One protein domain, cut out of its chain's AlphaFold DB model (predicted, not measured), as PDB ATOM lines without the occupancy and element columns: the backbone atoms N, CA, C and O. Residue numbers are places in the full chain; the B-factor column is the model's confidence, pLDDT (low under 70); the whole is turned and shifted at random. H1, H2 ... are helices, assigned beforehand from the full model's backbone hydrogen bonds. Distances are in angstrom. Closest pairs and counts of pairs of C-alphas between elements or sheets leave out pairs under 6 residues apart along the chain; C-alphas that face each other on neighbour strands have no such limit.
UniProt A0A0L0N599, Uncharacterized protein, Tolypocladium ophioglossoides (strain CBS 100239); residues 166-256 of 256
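AT A GLANCE: This is residues 166 to 256 of the 256 residues of an uncharacterized protein of Tolypocladium ophioglossoides (strain CBS 100239) (UniProt A0A0L0N599). One long helix, H5, has H2 and H3 packed on it one after the other along its length, and H1, apart from H5, crosses H2 and packs on H3 with its residues 168 to 173 alone, at a shallow tilt. The short helix H4 and the link to H5 lie at one end of this elongated body, and the tail of residues 247 to 256 lengthens the other end. The printed part has 91 residues, with five named helices in the order H1, H2, H3, H4, H5 and no named strand, and its class is all helix. It is loose, with a radius of gyration of the C-alphas of 15.6 A, and its C-alphas span 56 by 25 by 16 A.

HOW THE PARTS SIT: H1, residues 167 to 179, touches H2, residues 189 to 199, and the two are about perpendicular at 76 degrees; their closest C-alphas are those of Ala 173 and Cys 193, 5.1 A apart. With residues 168 to 173 alone, H1 touches H3, residues 202 to 211, at a shallow tilt of 31 degrees, opposite ways; the closest C-alphas, of Val 169 and Leu 202, are 6.3 A apart. H2 and H3 are close but not clearly touching, with the C-alphas of Met 197 and Val 203 closest at 6.0 A, and only just about perpendicular at 71 degrees. H3 touches H5, residues 224 to 246, at a steep tilt of 39 degrees, opposite ways, with the C-alphas of Ala 208 and Ala 231 closest at 4.8 A. H5 touches H2 with residues 239 to 246 alone, at a steep tilt of 38 degrees, opposite ways; the C-alphas of Leu 194 and Val 242 are closest, 6.2 A apart. The packing of these helices is mostly crossed, with one of the four touching pairs at a shallow tilt. H1 and H5 are apart. H4, residues 214 to 217, touches no helix, and it and H3 meet only through their link. Every O i to N i+4 pair is within hydrogen-bond range in H1, H2, H3 and H5; H4 is too short for such a pair, and its one O i to N i+3 pair is within range.

IN THESE COORDINATES: H1 begins at C-alpha 167 (-148.217, -102.637, -138.585) and is 18.5 A long from first to last C-alpha. H2 measures 15.2 A, H3 14.0 A and H4 5.5 A. H5 is the longest helix, 32.1 A from C-alpha 224 (-152.164, -107.380, -115.028) to C-alpha 246 (-131.500, -96.826, -137.149).

THE WHOLE: The C-alphas farthest apart are those of Gln 219 and Tyr 256, 56.7 A, and Tyr 256 is the chain's last residue. The printed part has no cut. The links from H2 to H3 and from H3 to H4 are tight, those from H1 to H2 and from H4 to H5 are short, and none is long. The mean pLDDT of the printed part is 91.4, with residues 183 to 186 and 255 to 256 under 70.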
ATOM      1  N   SER A 166    -145.893-104.934-135.024       97.12
ATOM      2  CA  SER A 166    -147.231-104.461-135.373       97.12
ATOM      3  C   SER A 166    -147.185-103.434-136.505       97.12
ATOM      4  O   SER A 166    -146.389-102.495-136.497       97.12
ATOM      5  N   GLY A 167    -148.072-103.601-137.490       97.12
ATOM      6  CA  GLY A 167    -148.217-102.637-138.585       97.12
ATOM      7  C   GLY A 167    -148.744-101.283-138.113       97.12
ATOM      8  O   GLY A 167    -148.399-100.260-138.705       97.12
ATOM      9  N   ASP A 168    -149.499-101.268-137.014       97.75
ATOM     10  CA  ASP A 168    -150.131-100.061-136.483       97.75
ATOM     11  C   ASP A 168    -149.086 -99.055-135.982       97.75
ATOM     12  O   ASP A 168    -149.251 -97.849-136.159       97.75
ATOM     13  N   VAL A 169    -147.956 -99.545-135.455       98.12
ATOM     14  CA  VAL A 169    -146.812 -98.713-135.048       98.12
ATOM     15  C   VAL A 169    -146.238 -97.953-136.247       98.12
ATOM     16  O   VAL A 169    -145.951 -96.760-136.154       98.12
ATOM     17  N   VAL A 170    -146.102 -98.626-137.397       98.00
ATOM     18  CA  VAL A 170    -145.602 -98.020-138.643       98.00
ATOM     19  C   VAL A 170    -146.591 -97.010-139.204       98.00
ATOM     20  O   VAL A 170    -146.191 -95.918-139.609       98.00
ATOM     21  N   GLN A 171    -147.878 -97.348-139.196       97.62
ATOM     22  CA  GLN A 171    -148.927 -96.459-139.676       97.62
ATOM     23  C   GLN A 171    -149.027 -95.185-138.829       97.62
ATOM     24  O   GLN A 171    -149.143 -94.091-139.384       97.62
ATOM     25  N   GLU A 172    -148.951 -95.310-137.505       97.75
ATOM     26  CA  GLU A 172    -149.024 -94.166-136.600       97.75
ATOM     27  C   GLU A 172    -147.780 -93.278-136.701       97.75
ATOM     28  O   GLU A 172    -147.914 -92.058-136.808       97.75
ATOM     29  N   ALA A 173    -146.581 -93.867-136.769       96.81
ATOM     30  CA  ALA A 173    -145.354 -93.111-137.015       96.81
ATOM     31  C   ALA A 173    -145.444 -92.324-138.333       96.81
ATOM     32  O   ALA A 173    -145.217 -91.115-138.354       96.81
ATOM     33  N   TYR A 174    -145.876 -92.976-139.418       95.56
ATOM     34  CA  TYR A 174    -146.093 -92.321-140.708       95.56
ATOM     35  C   TYR A 174    -147.090 -91.160-140.611       95.56
ATOM     36  O   TYR A 174    -146.834 -90.072-141.132       95.56
ATOM     37  N   ARG A 175    -148.220 -91.360-139.922       95.31
ATOM     38  CA  ARG A 175    -149.238 -90.320-139.732       95.31
ATOM     39  C   ARG A 175    -148.660 -89.105-139.006       95.31
ATOM     40  O   ARG A 175    -148.926 -87.979-139.428       95.31
ATOM     41  N   ARG A 176    -147.870 -89.314-137.949       94.62
ATOM     42  CA  ARG A 176    -147.237 -88.233-137.176       94.62
ATOM     43  C   ARG A 176    -146.215 -87.463-137.999       94.62
ATOM     44  O   ARG A 176    -146.338 -86.248-138.100       94.62
ATOM     45  N   VAL A 177    -145.315 -88.168-138.683       93.56
ATOM     46  CA  VAL A 177    -144.317 -87.557-139.576       93.56
ATOM     47  C   VAL A 177    -144.979 -86.705-140.663       93.56
ATOM     48  O   VAL A 177    -144.526 -85.605-140.954       93.56
ATOM     49  N   ARG A 178    -146.091 -87.171-141.250       90.44
ATOM     50  CA  ARG A 178    -146.838 -86.405-142.266       90.44
ATOM     51  C   ARG A 178    -147.616 -85.218-141.706       90.44
ATOM     52  O   ARG A 178    -147.922 -84.297-142.458       90.44
ATOM     53  N   SER A 179    -147.970 -85.268-140.427       90.00
ATOM     54  CA  SER A 179    -148.708 -84.199-139.751       90.00
ATOM     55  C   SER A 179    -147.784 -83.100-139.225       90.00
ATOM     56  O   SER A 179    -148.258 -81.991-138.996       90.00
ATOM     57  N   ASP A 180    -146.492 -83.384-139.040       85.31
ATOM     58  CA  ASP A 180    -145.502 -82.410-138.587       85.31
ATOM     59  C   ASP A 180    -144.993 -81.532-139.753       85.31
ATOM     60  O   ASP A 180    -144.345 -82.028-140.683       85.31
ATOM     61  N   PRO A 181    -145.225 -80.204-139.713       74.44
ATOM     62  CA  PRO A 181    -144.716 -79.280-140.723       74.44
ATOM     63  C   PRO A 181    -143.184 -79.268-140.833       74.44
ATOM     64  O   PRO A 181    -142.659 -78.963-141.906       74.44
ATOM     65  N   ASN A 182    -142.463 -79.590-139.753       72.00
ATOM     66  CA  ASN A 182    -140.999 -79.577-139.723       72.00
ATOM     67  C   ASN A 182    -140.397 -80.853-140.326       72.00
ATOM     68  O   ASN A 182    -139.385 -80.783-141.028       72.00
ATOM     69  N   SER A 183    -141.053 -81.998-140.133       66.06
ATOM     70  CA  SER A 183    -140.663 -83.292-140.702       66.06
ATOM     71  C   SER A 183    -140.695 -83.324-142.235       66.06
ATOM     72  O   SER A 183    -139.889 -84.021-142.846       66.06
ATOM     73  N   ASN A 184    -141.529 -82.498-142.882       59.16
ATOM     74  CA  ASN A 184    -141.559 -82.357-144.348       59.16
ATOM     75  C   ASN A 184    -140.253 -81.809-144.962       59.16
ATOM     76  O   ASN A 184    -140.138 -81.748-146.186       59.16
ATOM     77  N   ARG A 185    -139.273 -81.400-144.144       57.97
ATOM     78  CA  ARG A 185    -137.946 -80.962-144.604       57.97
ATOM     79  C   ARG A 185    -136.944 -82.101-144.768       57.97
ATOM     80  O   ARG A 185    -135.950 -81.915-145.463       57.97
ATOM     81  N   SER A 186    -137.179 -83.257-144.143       66.25
ATOM     82  CA  SER A 186    -136.326 -84.427-144.339       66.25
ATOM     83  C   SER A 186    -136.922 -85.330-145.412       66.25
ATOM     84  O   SER A 186    -138.104 -85.660-145.444       66.25
ATOM     85  N   TRP A 187    -136.065 -85.684-146.352       79.31
ATOM     86  CA  TRP A 187    -136.375 -86.469-147.537       79.31
ATOM     87  C   TRP A 187    -136.413 -87.974-147.244       79.31
ATOM     88  O   TRP A 187    -136.973 -88.748-148.022       79.31
ATOM     89  N   ASN A 188    -135.822 -88.391-146.120       91.81
ATOM     90  CA  ASN A 188    -135.752 -89.783-145.714       91.81
ATOM     91  C   ASN A 188    -136.916 -90.116-144.772       91.81
ATOM     92  O   ASN A 188    -136.806 -90.076-143.546       91.81
ATOM     93  N   LEU A 189    -138.056 -90.455-145.378       92.94
ATOM     94  CA  LEU A 189    -139.272 -90.805-144.648       92.94
ATOM     95  C   LEU A 189    -139.071 -92.001-143.703       92.94
ATOM     96  O   LEU A 189    -139.653 -92.029-142.623       92.94
ATOM     97  N   ALA A 190    -138.260 -92.987-144.096       95.50
ATOM     98  CA  ALA A 190    -138.034 -94.188-143.294       95.50
ATOM     99  C   ALA A 190    -137.323 -93.856-141.979       95.50
ATOM    100  O   ALA A 190    -137.786 -94.256-140.911       95.50
ATOM    101  N   TRP A 191    -136.246 -93.074-142.056       95.50
ATOM    102  CA  TRP A 191    -135.510 -92.610-140.886       95.50
ATOM    103  C   TRP A 191    -136.393 -91.784-139.942       95.50
ATOM    104  O   TRP A 191    -136.394 -92.039-138.739       95.50
ATOM    105  N   LEU A 192    -137.207 -90.863-140.478       94.50
ATOM    106  CA  LEU A 192    -138.150 -90.071-139.675       94.50
ATOM    107  C   LEU A 192    -139.173 -90.948-138.951       94.50
ATOM    108  O   LEU A 192    -139.429 -90.748-137.765       94.50
ATOM    109  N   CYS A 193    -139.749 -91.935-139.644       96.44
ATOM    110  CA  CYS A 193    -140.678 -92.880-139.031       96.44
ATOM    111  C   CYS A 193    -140.001 -93.658-137.898       96.44
ATOM    112  O   CYS A 193    -140.567 -93.752-136.814       96.44
ATOM    113  N   LEU A 194    -138.790 -94.179-138.120       97.31
ATOM    114  CA  LEU A 194    -138.042 -94.928-137.108       97.31
ATOM    115  C   LEU A 194    -137.679 -94.063-135.892       97.31
ATOM    116  O   LEU A 194    -137.835 -94.515-134.759       97.31
ATOM    117  N   GLN A 195    -137.252 -92.814-136.102       95.19
ATOM    118  CA  GLN A 195    -137.037 -91.872-135.002       95.19
ATOM    119  C   GLN A 195    -138.327 -91.596-134.239       95.19
ATOM    120  O   GLN A 195    -138.339 -91.703-133.021       95.19
ATOM    121  N   THR A 196    -139.427 -91.333-134.946       95.69
ATOM    122  CA  THR A 196    -140.735 -91.086-134.323       95.69
ATOM    123  C   THR A 196    -141.179 -92.283-133.480       95.69
ATOM    124  O   THR A 196    -141.648 -92.106-132.363       95.69
ATOM    125  N   MET A 197    -140.988 -93.519-133.959       97.88
ATOM    126  CA  MET A 197    -141.303 -94.727-133.180       97.88
ATOM    127  C   MET A 197    -140.569 -94.774-131.839       97.88
ATOM    128  O   MET A 197    -141.170 -95.158-130.831       97.88
ATOM    129  N   ARG A 198    -139.283 -94.406-131.850       96.00
ATOM    130  CA  ARG A 198    -138.402 -94.427-130.684       96.00
ATOM    131  C   ARG A 198    -138.682 -93.256-129.744       96.00
ATOM    132  O   ARG A 198    -138.917 -93.463-128.555       96.00
ATOM    133  N   ASP A 199    -138.681 -92.041-130.275       94.88
ATOM    134  CA  ASP A 199    -138.677 -90.803-129.499       94.88
ATOM    135  C   ASP A 199    -140.073 -90.510-128.908       94.88
ATOM    136  O   ASP A 199    -140.179 -90.141-127.737       94.88
ATOM    137  N   ASP A 200    -141.152 -90.817-129.641       95.75
ATOM    138  CA  ASP A 200    -142.534 -90.695-129.142       95.75
ATOM    139  C   ASP A 200    -142.992 -91.912-128.319       95.75
ATOM    140  O   ASP A 200    -144.159 -91.999-127.922       95.75
ATOM    141  N   ARG A 201    -142.098 -92.880-128.075       95.50
ATOM    142  CA  ARG A 201    -142.381 -94.129-127.346       95.50
ATOM    143  C   ARG A 201    -143.564 -94.925-127.918       95.50
ATOM    144  O   ARG A 201    -144.299 -95.578-127.171       95.50
ATOM    145  N   LEU A 202    -143.744 -94.913-129.243       97.69
ATOM    146  CA  LEU A 202    -144.822 -95.675-129.892       97.69
ATOM    147  C   LEU A 202    -144.653 -97.173-129.671       97.69
ATOM    148  O   LEU A 202    -145.640 -97.870-129.456       97.69
ATOM    149  N   VAL A 203    -143.412 -97.661-129.660       98.12
ATOM    150  CA  VAL A 203    -143.125 -99.075-129.401       98.12
ATOM    151  C   VAL A 203    -143.723 -99.524-128.066       98.12
ATOM    152  O   VAL A 203    -144.460-100.506-128.044       98.12
ATOM    153  N   ALA A 204    -143.487 -98.781-126.981       97.50
ATOM    154  CA  ALA A 204    -143.998 -99.117-125.651       97.50
ATOM    155  C   ALA A 204    -145.536 -99.090-125.597       97.50
ATOM    156  O   ALA A 204    -146.169-100.032-125.114       97.50
ATOM    157  N   ALA A 205    -146.152 -98.036-126.143       97.81
ATOM    158  CA  ALA A 205    -147.606 -97.879-126.139       97.81
ATOM    159  C   ALA A 205    -148.315 -99.020-126.889       97.81
ATOM    160  O   ALA A 205    -149.277 -99.605-126.387       97.81
ATOM    161  N   TYR A 206    -147.819 -99.368-128.076       98.25
ATOM    162  CA  TYR A 206    -148.409-100.431-128.886       98.25
ATOM    163  C   TYR A 206    -148.033-101.829-128.398       98.25
ATOM    164  O   TYR A 206    -148.841-102.736-128.551       98.25
ATOM    165  N   ALA A 207    -146.871-102.022-127.772       98.00
ATOM    166  CA  ALA A 207    -146.521-103.286-127.126       98.00
ATOM    167  C   ALA A 207    -147.489-103.613-125.979       98.00
ATOM    168  O   ALA A 207    -147.963-104.745-125.873       98.00
ATOM    169  N   ALA A 208    -147.840-102.614-125.162       97.38
ATOM    170  CA  ALA A 208    -148.845-102.761-124.112       97.38
ATOM    171  C   ALA A 208    -150.236-103.076-124.688       97.38
ATOM    172  O   ALA A 208    -150.904-103.999-124.219       97.38
ATOM    173  N   ALA A 209    -150.651-102.355-125.736       96.81
ATOM    174  CA  ALA A 209    -151.924-102.607-126.409       96.81
ATOM    175  C   ALA A 209    -151.978-104.008-127.046       96.81
ATOM    176  O   ALA A 209    -152.991-104.693-126.934       96.81
ATOM    177  N   GLU A 210    -150.889-104.455-127.677       96.31
ATOM    178  CA  GLU A 210    -150.779-105.782-128.286       96.31
ATOM    179  C   GLU A 210    -150.822-106.887-127.227       96.31
ATOM    180  O   GLU A 210    -151.541-107.867-127.391       96.31
ATOM    181  N   ALA A 211    -150.110-106.719-126.110       96.25
ATOM    182  CA  ALA A 211    -150.114-107.679-125.011       96.25
ATOM    183  C   ALA A 211    -151.480-107.796-124.321       96.25
ATOM    184  O   ALA A 211    -151.806-108.861-123.805       96.25
ATOM    185  N   ALA A 212    -152.285-106.732-124.315       94.75
ATOM    186  CA  ALA A 212    -153.619-106.732-123.717       94.75
ATOM    187  C   ALA A 212    -154.695-107.396-124.598       94.75
ATOM    188  O   ALA A 212    -155.815-107.613-124.132       94.75
ATOM    189  N   LYS A 213    -154.385-107.721-125.861       92.75
ATOM    190  CA  LYS A 213    -155.343-108.334-126.789       92.75
ATOM    191  C   LYS A 213    -155.827-109.696-126.273       92.75
ATOM    192  O   LYS A 213    -154.988-110.556-125.987       92.75
ATOM    193  N   PRO A 214    -157.148-109.952-126.200       90.88
ATOM    194  CA  PRO A 214    -157.675-111.238-125.738       90.88
ATOM    195  C   PRO A 214    -157.138-112.433-126.534       90.88
ATOM    196  O   PRO A 214    -156.887-113.496-125.970       90.88
ATOM    197  N   GLU A 215    -156.876-112.256-127.834       89.88
ATOM    198  CA  GLU A 215    -156.362-113.312-128.713       89.88
ATOM    199  C   GLU A 215    -154.966-113.803-128.309       89.88
ATOM    200  O   GLU A 215    -154.570-114.908-128.687       89.88
ATOM    201  N   MET A 216    -154.225-113.010-127.532       89.62
ATOM    202  CA  MET A 216    -152.935-113.412-126.980       89.62
ATOM    203  C   MET A 216    -153.106-114.471-125.888       89.62
ATOM    204  O   MET A 216    -152.290-115.379-125.783       89.62
ATOM    205  N   TRP A 217    -154.200-114.428-125.134       90.25
ATOM    206  CA  TRP A 217    -154.402-115.253-123.939       90.25
ATOM    207  C   TRP A 217    -155.379-116.417-124.147       90.25
ATOM    208  O   TRP A 217    -155.648-117.189-123.225       90.25
ATOM    209  N   ALA A 218    -155.874-116.587-125.378       86.00
ATOM    210  CA  ALA A 218    -156.868-117.588-125.749       86.00
ATOM    211  C   ALA A 218    -158.128-117.507-124.860       86.00
ATOM    212  O   ALA A 218    -158.895-116.561-124.993       86.00
ATOM    213  N   GLN A 219    -158.359-118.496-123.991       82.75
ATOM    214  CA  GLN A 219    -159.492-118.535-123.050       82.75
ATOM    215  C   GLN A 219    -159.078-118.208-121.605       82.75
ATOM    216  O   GLN A 219    -159.895-118.286-120.691       82.75
ATOM    217  N   THR A 220    -157.803-117.884-121.377       84.12
ATOM    218  CA  THR A 220    -157.282-117.587-120.040       84.12
ATOM    219  C   THR A 220    -157.400-116.096-119.780       84.12
ATOM    220  O   THR A 220    -157.007-115.291-120.621       84.12
ATOM    221  N   GLN A 221    -157.908-115.712-118.611       87.75
ATOM    222  CA  GLN A 221    -157.887-114.319-118.181       87.75
ATOM    223  C   GLN A 221    -156.514-114.011-117.563       87.75
ATOM    224  O   GLN A 221    -156.193-114.581-116.519       87.75
ATOM    225  N   PRO A 222    -155.678-113.165-118.191       90.88
ATOM    226  CA  PRO A 222    -154.360-112.860-117.654       90.88
ATOM    227  C   PRO A 222    -154.450-111.945-116.438       90.88
ATOM    228  O   PRO A 222    -155.343-111.098-116.339       90.88
ATOM    229  N   SER A 223    -153.476-112.063-115.538       93.00
ATOM    230  CA  SER A 223    -153.255-111.025-114.538       93.00
ATOM    231  C   SER A 223    -152.665-109.771-115.197       93.00
ATOM    232  O   SER A 223    -152.037-109.838-116.258       93.00
ATOM    233  N   GLY A 224    -152.814-108.608-114.554       93.94
ATOM    234  CA  GLY A 224    -152.164-107.380-115.028       93.94
ATOM    235  C   GLY A 224    -150.634-107.501-115.087       93.94
ATOM    236  O   GLY A 224    -149.999-106.908-115.957       93.94
ATOM    237  N   GLU A 225    -150.047-108.320-114.210       94.62
ATOM    238  CA  GLU A 225    -148.611-108.601-114.201       94.62
ATOM    239  C   GLU A 225    -148.182-109.420-115.426       94.62
ATOM    240  O   GLU A 225    -147.154-109.122-116.035       94.62
ATOM    241  N   ASP A 226    -148.976-110.411-115.838       93.31
ATOM    242  CA  ASP A 226    -148.676-111.219-117.026       93.31
ATOM    243  C   ASP A 226    -148.750-110.383-118.305       93.31
ATOM    244  O   ASP A 226    -147.874-110.491-119.169       93.31
ATOM    245  N   VAL A 227    -149.748-109.497-118.404       95.44
ATOM    246  CA  VAL A 227    -149.848-108.532-119.509       95.44
ATOM    247  C   VAL A 227    -148.619-107.630-119.549       95.44
ATOM    248  O   VAL A 227    -148.028-107.459-120.614       95.44
ATOM    249  N   ALA A 228    -148.182-107.109-118.400       96.69
ATOM    250  CA  ALA A 228    -146.991-106.269-118.320       96.69
ATOM    251  C   ALA A 228    -145.710-107.022-118.723       96.69
ATOM    252  O   ALA A 228    -144.889-106.484-119.468       96.69
ATOM    253  N   LYS A 229    -145.545-108.283-118.298       96.00
ATOM    254  CA  LYS A 229    -144.406-109.127-118.704       96.00
ATOM    255  C   LYS A 229    -144.396-109.377-120.209       96.00
ATOM    256  O   LYS A 229    -143.348-109.260-120.840       96.00
ATOM    257  N   LEU A 230    -145.551-109.689-120.798       95.69
ATOM    258  CA  LEU A 230    -145.660-109.895-122.241       95.69
ATOM    259  C   LEU A 230    -145.393-108.598-123.021       95.69
ATOM    260  O   LEU A 230    -144.669-108.630-124.015       95.69
ATOM    261  N   ALA A 231    -145.918-107.465-122.551       97.88
ATOM    262  CA  ALA A 231    -145.650-106.149-123.126       97.88
ATOM    263  C   ALA A 231    -144.151-105.823-123.109       97.88
ATOM    264  O   ALA A 231    -143.612-105.399-124.126       97.88
ATOM    265  N   ALA A 232    -143.455-106.105-122.005       97.88
ATOM    266  CA  ALA A 232    -142.010-105.908-121.909       97.88
ATOM    267  C   ALA A 232    -141.228-106.783-122.909       97.88
ATOM    268  O   ALA A 232    -140.221-106.339-123.462       97.88
ATOM    269  N   CYS A 233    -141.690-108.009-123.185       97.38
ATOM    270  CA  CYS A 233    -141.098-108.863-124.218       97.38
ATOM    271  C   CYS A 233    -141.277-108.283-125.630       97.38
ATOM    272  O   CYS A 233    -140.310-108.242-126.392       97.38
ATOM    273  N   PHE A 234    -142.486-107.811-125.960       97.81
ATOM    274  CA  PHE A 234    -142.762-107.104-127.215       97.81
ATOM    275  C   PHE A 234    -141.875-105.872-127.361       97.81
ATOM    276  O   PHE A 234    -141.130-105.751-128.329       97.81
ATOM    277  N   GLU A 235    -141.932-104.984-126.370       98.25
ATOM    278  CA  GLU A 235    -141.211-103.719-126.360       98.25
ATOM    279  C   GLU A 235    -139.707-103.935-126.534       98.25
ATOM    280  O   GLU A 235    -139.074-103.239-127.326       98.25
ATOM    281  N   HIS A 236    -139.131-104.922-125.845       97.94
ATOM    282  CA  HIS A 236    -137.708-105.218-125.958       97.94
ATOM    283  C   HIS A 236    -137.303-105.641-127.377       97.94
ATOM    284  O   HIS A 236    -136.347-105.087-127.931       97.94
ATOM    285  N   GLU A 237    -138.006-106.607-127.978       98.06
ATOM    286  CA  GLU A 237    -137.662-107.094-129.322       98.06
ATOM    287  C   GLU A 237    -137.918-106.010-130.381       98.06
ATOM    288  O   GLU A 237    -137.100-105.802-131.278       98.06
ATOM    289  N   TRP A 238    -139.011-105.258-130.242       98.56
ATOM    290  CA  TRP A 238    -139.383-104.188-131.165       98.56
ATOM    291  C   TRP A 238    -138.416-103.005-131.108       98.56
ATOM    292  O   TRP A 238    -137.979-102.541-132.161       98.56
ATOM    293  N   ASN A 239    -138.020-102.554-129.913       98.44
ATOM    294  CA  ASN A 239    -136.997-101.514-129.769       98.44
ATOM    295  C   ASN A 239    -135.662-101.985-130.345       98.44
ATOM    296  O   ASN A 239    -135.031-101.254-131.100       98.44
ATOM    297  N   THR A 240    -135.273-103.239-130.087       98.25
ATOM    298  CA  THR A 240    -134.048-103.811-130.663       98.25
ATOM    299  C   THR A 240    -134.084-103.787-132.194       98.25
ATOM    300  O   THR A 240    -133.078-103.457-132.824       98.25
ATOM    301  N   ALA A 241    -135.227-104.095-132.815       98.38
ATOM    302  CA  ALA A 241    -135.391-104.025-134.265       98.38
ATOM    303  C   ALA A 241    -135.312-102.585-134.799       98.38
ATOM    304  O   ALA A 241    -134.573-102.335-135.754       98.38
ATOM    305  N   VAL A 242    -136.006-101.636-134.161       98.38
ATOM    306  CA  VAL A 242    -135.962-100.207-134.524       98.38
ATOM    307  C   VAL A 242    -134.540 -99.658-134.408       98.38
ATOM    308  O   VAL A 242    -134.030 -99.071-135.361       98.38
ATOM    309  N   ASP A 243    -133.857 -99.920-133.294       97.69
ATOM    310  CA  ASP A 243    -132.469 -99.506-133.079       97.69
ATOM    311  C   ASP A 243    -131.526-100.150-134.098       97.69
ATOM    312  O   ASP A 243    -130.609 -99.503-134.603       97.69
ATOM    313  N   THR A 244    -131.762-101.416-134.453       97.81
ATOM    314  CA  THR A 244    -130.989-102.108-135.491       97.81
ATOM    315  C   THR A 244    -131.112-101.421-136.843       97.81
ATOM    316  O   THR A 244    -130.092-101.205-137.495       97.81
ATOM    317  N   MET A 245    -132.320-101.028-137.241       97.75
ATOM    318  CA  MET A 245    -132.530-100.287-138.484       97.75
ATOM    319  C   MET A 245    -131.935 -98.878-138.434       97.75
ATOM    320  O   MET A 245    -131.313 -98.438-139.398       97.75
ATOM    321  N   LEU A 246    -132.057 -98.173-137.305       96.75
ATOM    322  CA  LEU A 246    -131.500 -96.826-137.149       96.75
ATOM    323  C   LEU A 246    -129.970 -96.793-137.266       96.75
ATOM    324  O   LEU A 246    -129.427 -95.801-137.747       96.75
ATOM    325  N   ARG A 247    -129.268 -97.882-136.921       96.06
ATOM    326  CA  ARG A 247    -127.803 -97.991-137.081       96.06
ATOM    327  C   ARG A 247    -127.313 -97.874-138.529       96.06
ATOM    328  O   ARG A 247    -126.117 -97.679-138.733       96.06
ATOM    329  N   HIS A 248    -128.196 -97.956-139.527       94.88
ATOM    330  CA  HIS A 248    -127.827 -97.692-140.922       94.88
ATOM    331  C   HIS A 248    -127.411 -96.232-141.170       94.88
ATOM    332  O   HIS A 248    -126.668 -95.970-142.119       94.88
ATOM    333  N   TRP A 249    -127.827 -95.307-140.298       92.88
ATOM    334  CA  TRP A 249    -127.471 -93.894-140.353       92.88
ATOM    335  C   TRP A 249    -126.610 -93.515-139.145       92.88
ATOM    336  O   TRP A 249    -127.088 -93.457-138.016       92.88
ATOM    337  N   GLN A 250    -125.328 -93.224-139.380       83.00
ATOM    338  CA  GLN A 250    -124.438 -92.698-138.333       83.00
ATOM    339  C   GLN A 250    -124.790 -91.252-137.953       83.00
ATOM    340  O   GLN A 250    -124.618 -90.846-136.808       83.00
ATOM    341  N   HIS A 251    -125.302 -90.492-138.921       81.62
ATOM    342  CA  HIS A 251    -125.743 -89.111-138.769       81.62
ATOM    343  C   HIS A 251    -127.132 -88.964-139.397       81.62
ATOM    344  O   HIS A 251    -127.447 -89.725-140.317       81.62
ATOM    345  N   PRO A 252    -127.951 -87.995-138.950       82.94
ATOM    346  CA  PRO A 252    -129.209 -87.678-139.610       82.94
ATOM    347  C   PRO A 252    -129.017 -87.469-141.123       82.94
ATOM    348  O   PRO A 252    -128.133 -86.698-141.514       82.94
ATOM    349  N   PRO A 253    -129.819 -88.127-141.979       82.81
ATOM    350  CA  PRO A 253    -129.739 -87.936-143.419       82.81
ATOM    351  C   PRO A 253    -130.112 -86.490-143.761       82.81
ATOM    352  O   PRO A 253    -131.215 -86.021-143.479       82.81
ATOM    353  N   THR A 254    -129.174 -85.771-144.367       73.44
ATOM    354  CA  THR A 254    -129.318 -84.372-144.793       73.44
ATOM    355  C   THR A 254    -128.899 -84.268-146.258       73.44
ATOM    356  O   THR A 254    -127.968 -84.950-146.681       73.44
ATOM    357  N   TRP A 255    -129.630 -83.485-147.058       65.19
ATOM    358  CA  TRP A 255    -129.134 -83.074-148.377       65.19
ATOM    359  C   TRP A 255    -128.197 -81.881-148.178       65.19
ATOM    360  O   TRP A 255    -128.527 -80.986-147.395       65.19
ATOM    361  N   TYR A 256    -127.067 -81.888-148.884       53.31
ATOM    362  CA  TYR A 256    -126.137 -80.764-149.000       53.31
ATOM    363  C   TYR A 256    -126.357 -80.035-150.325       53.31
ATOM    364  O   TYR A 256    -126.729 -80.717-151.312       53.31
TER     365      TYR A 256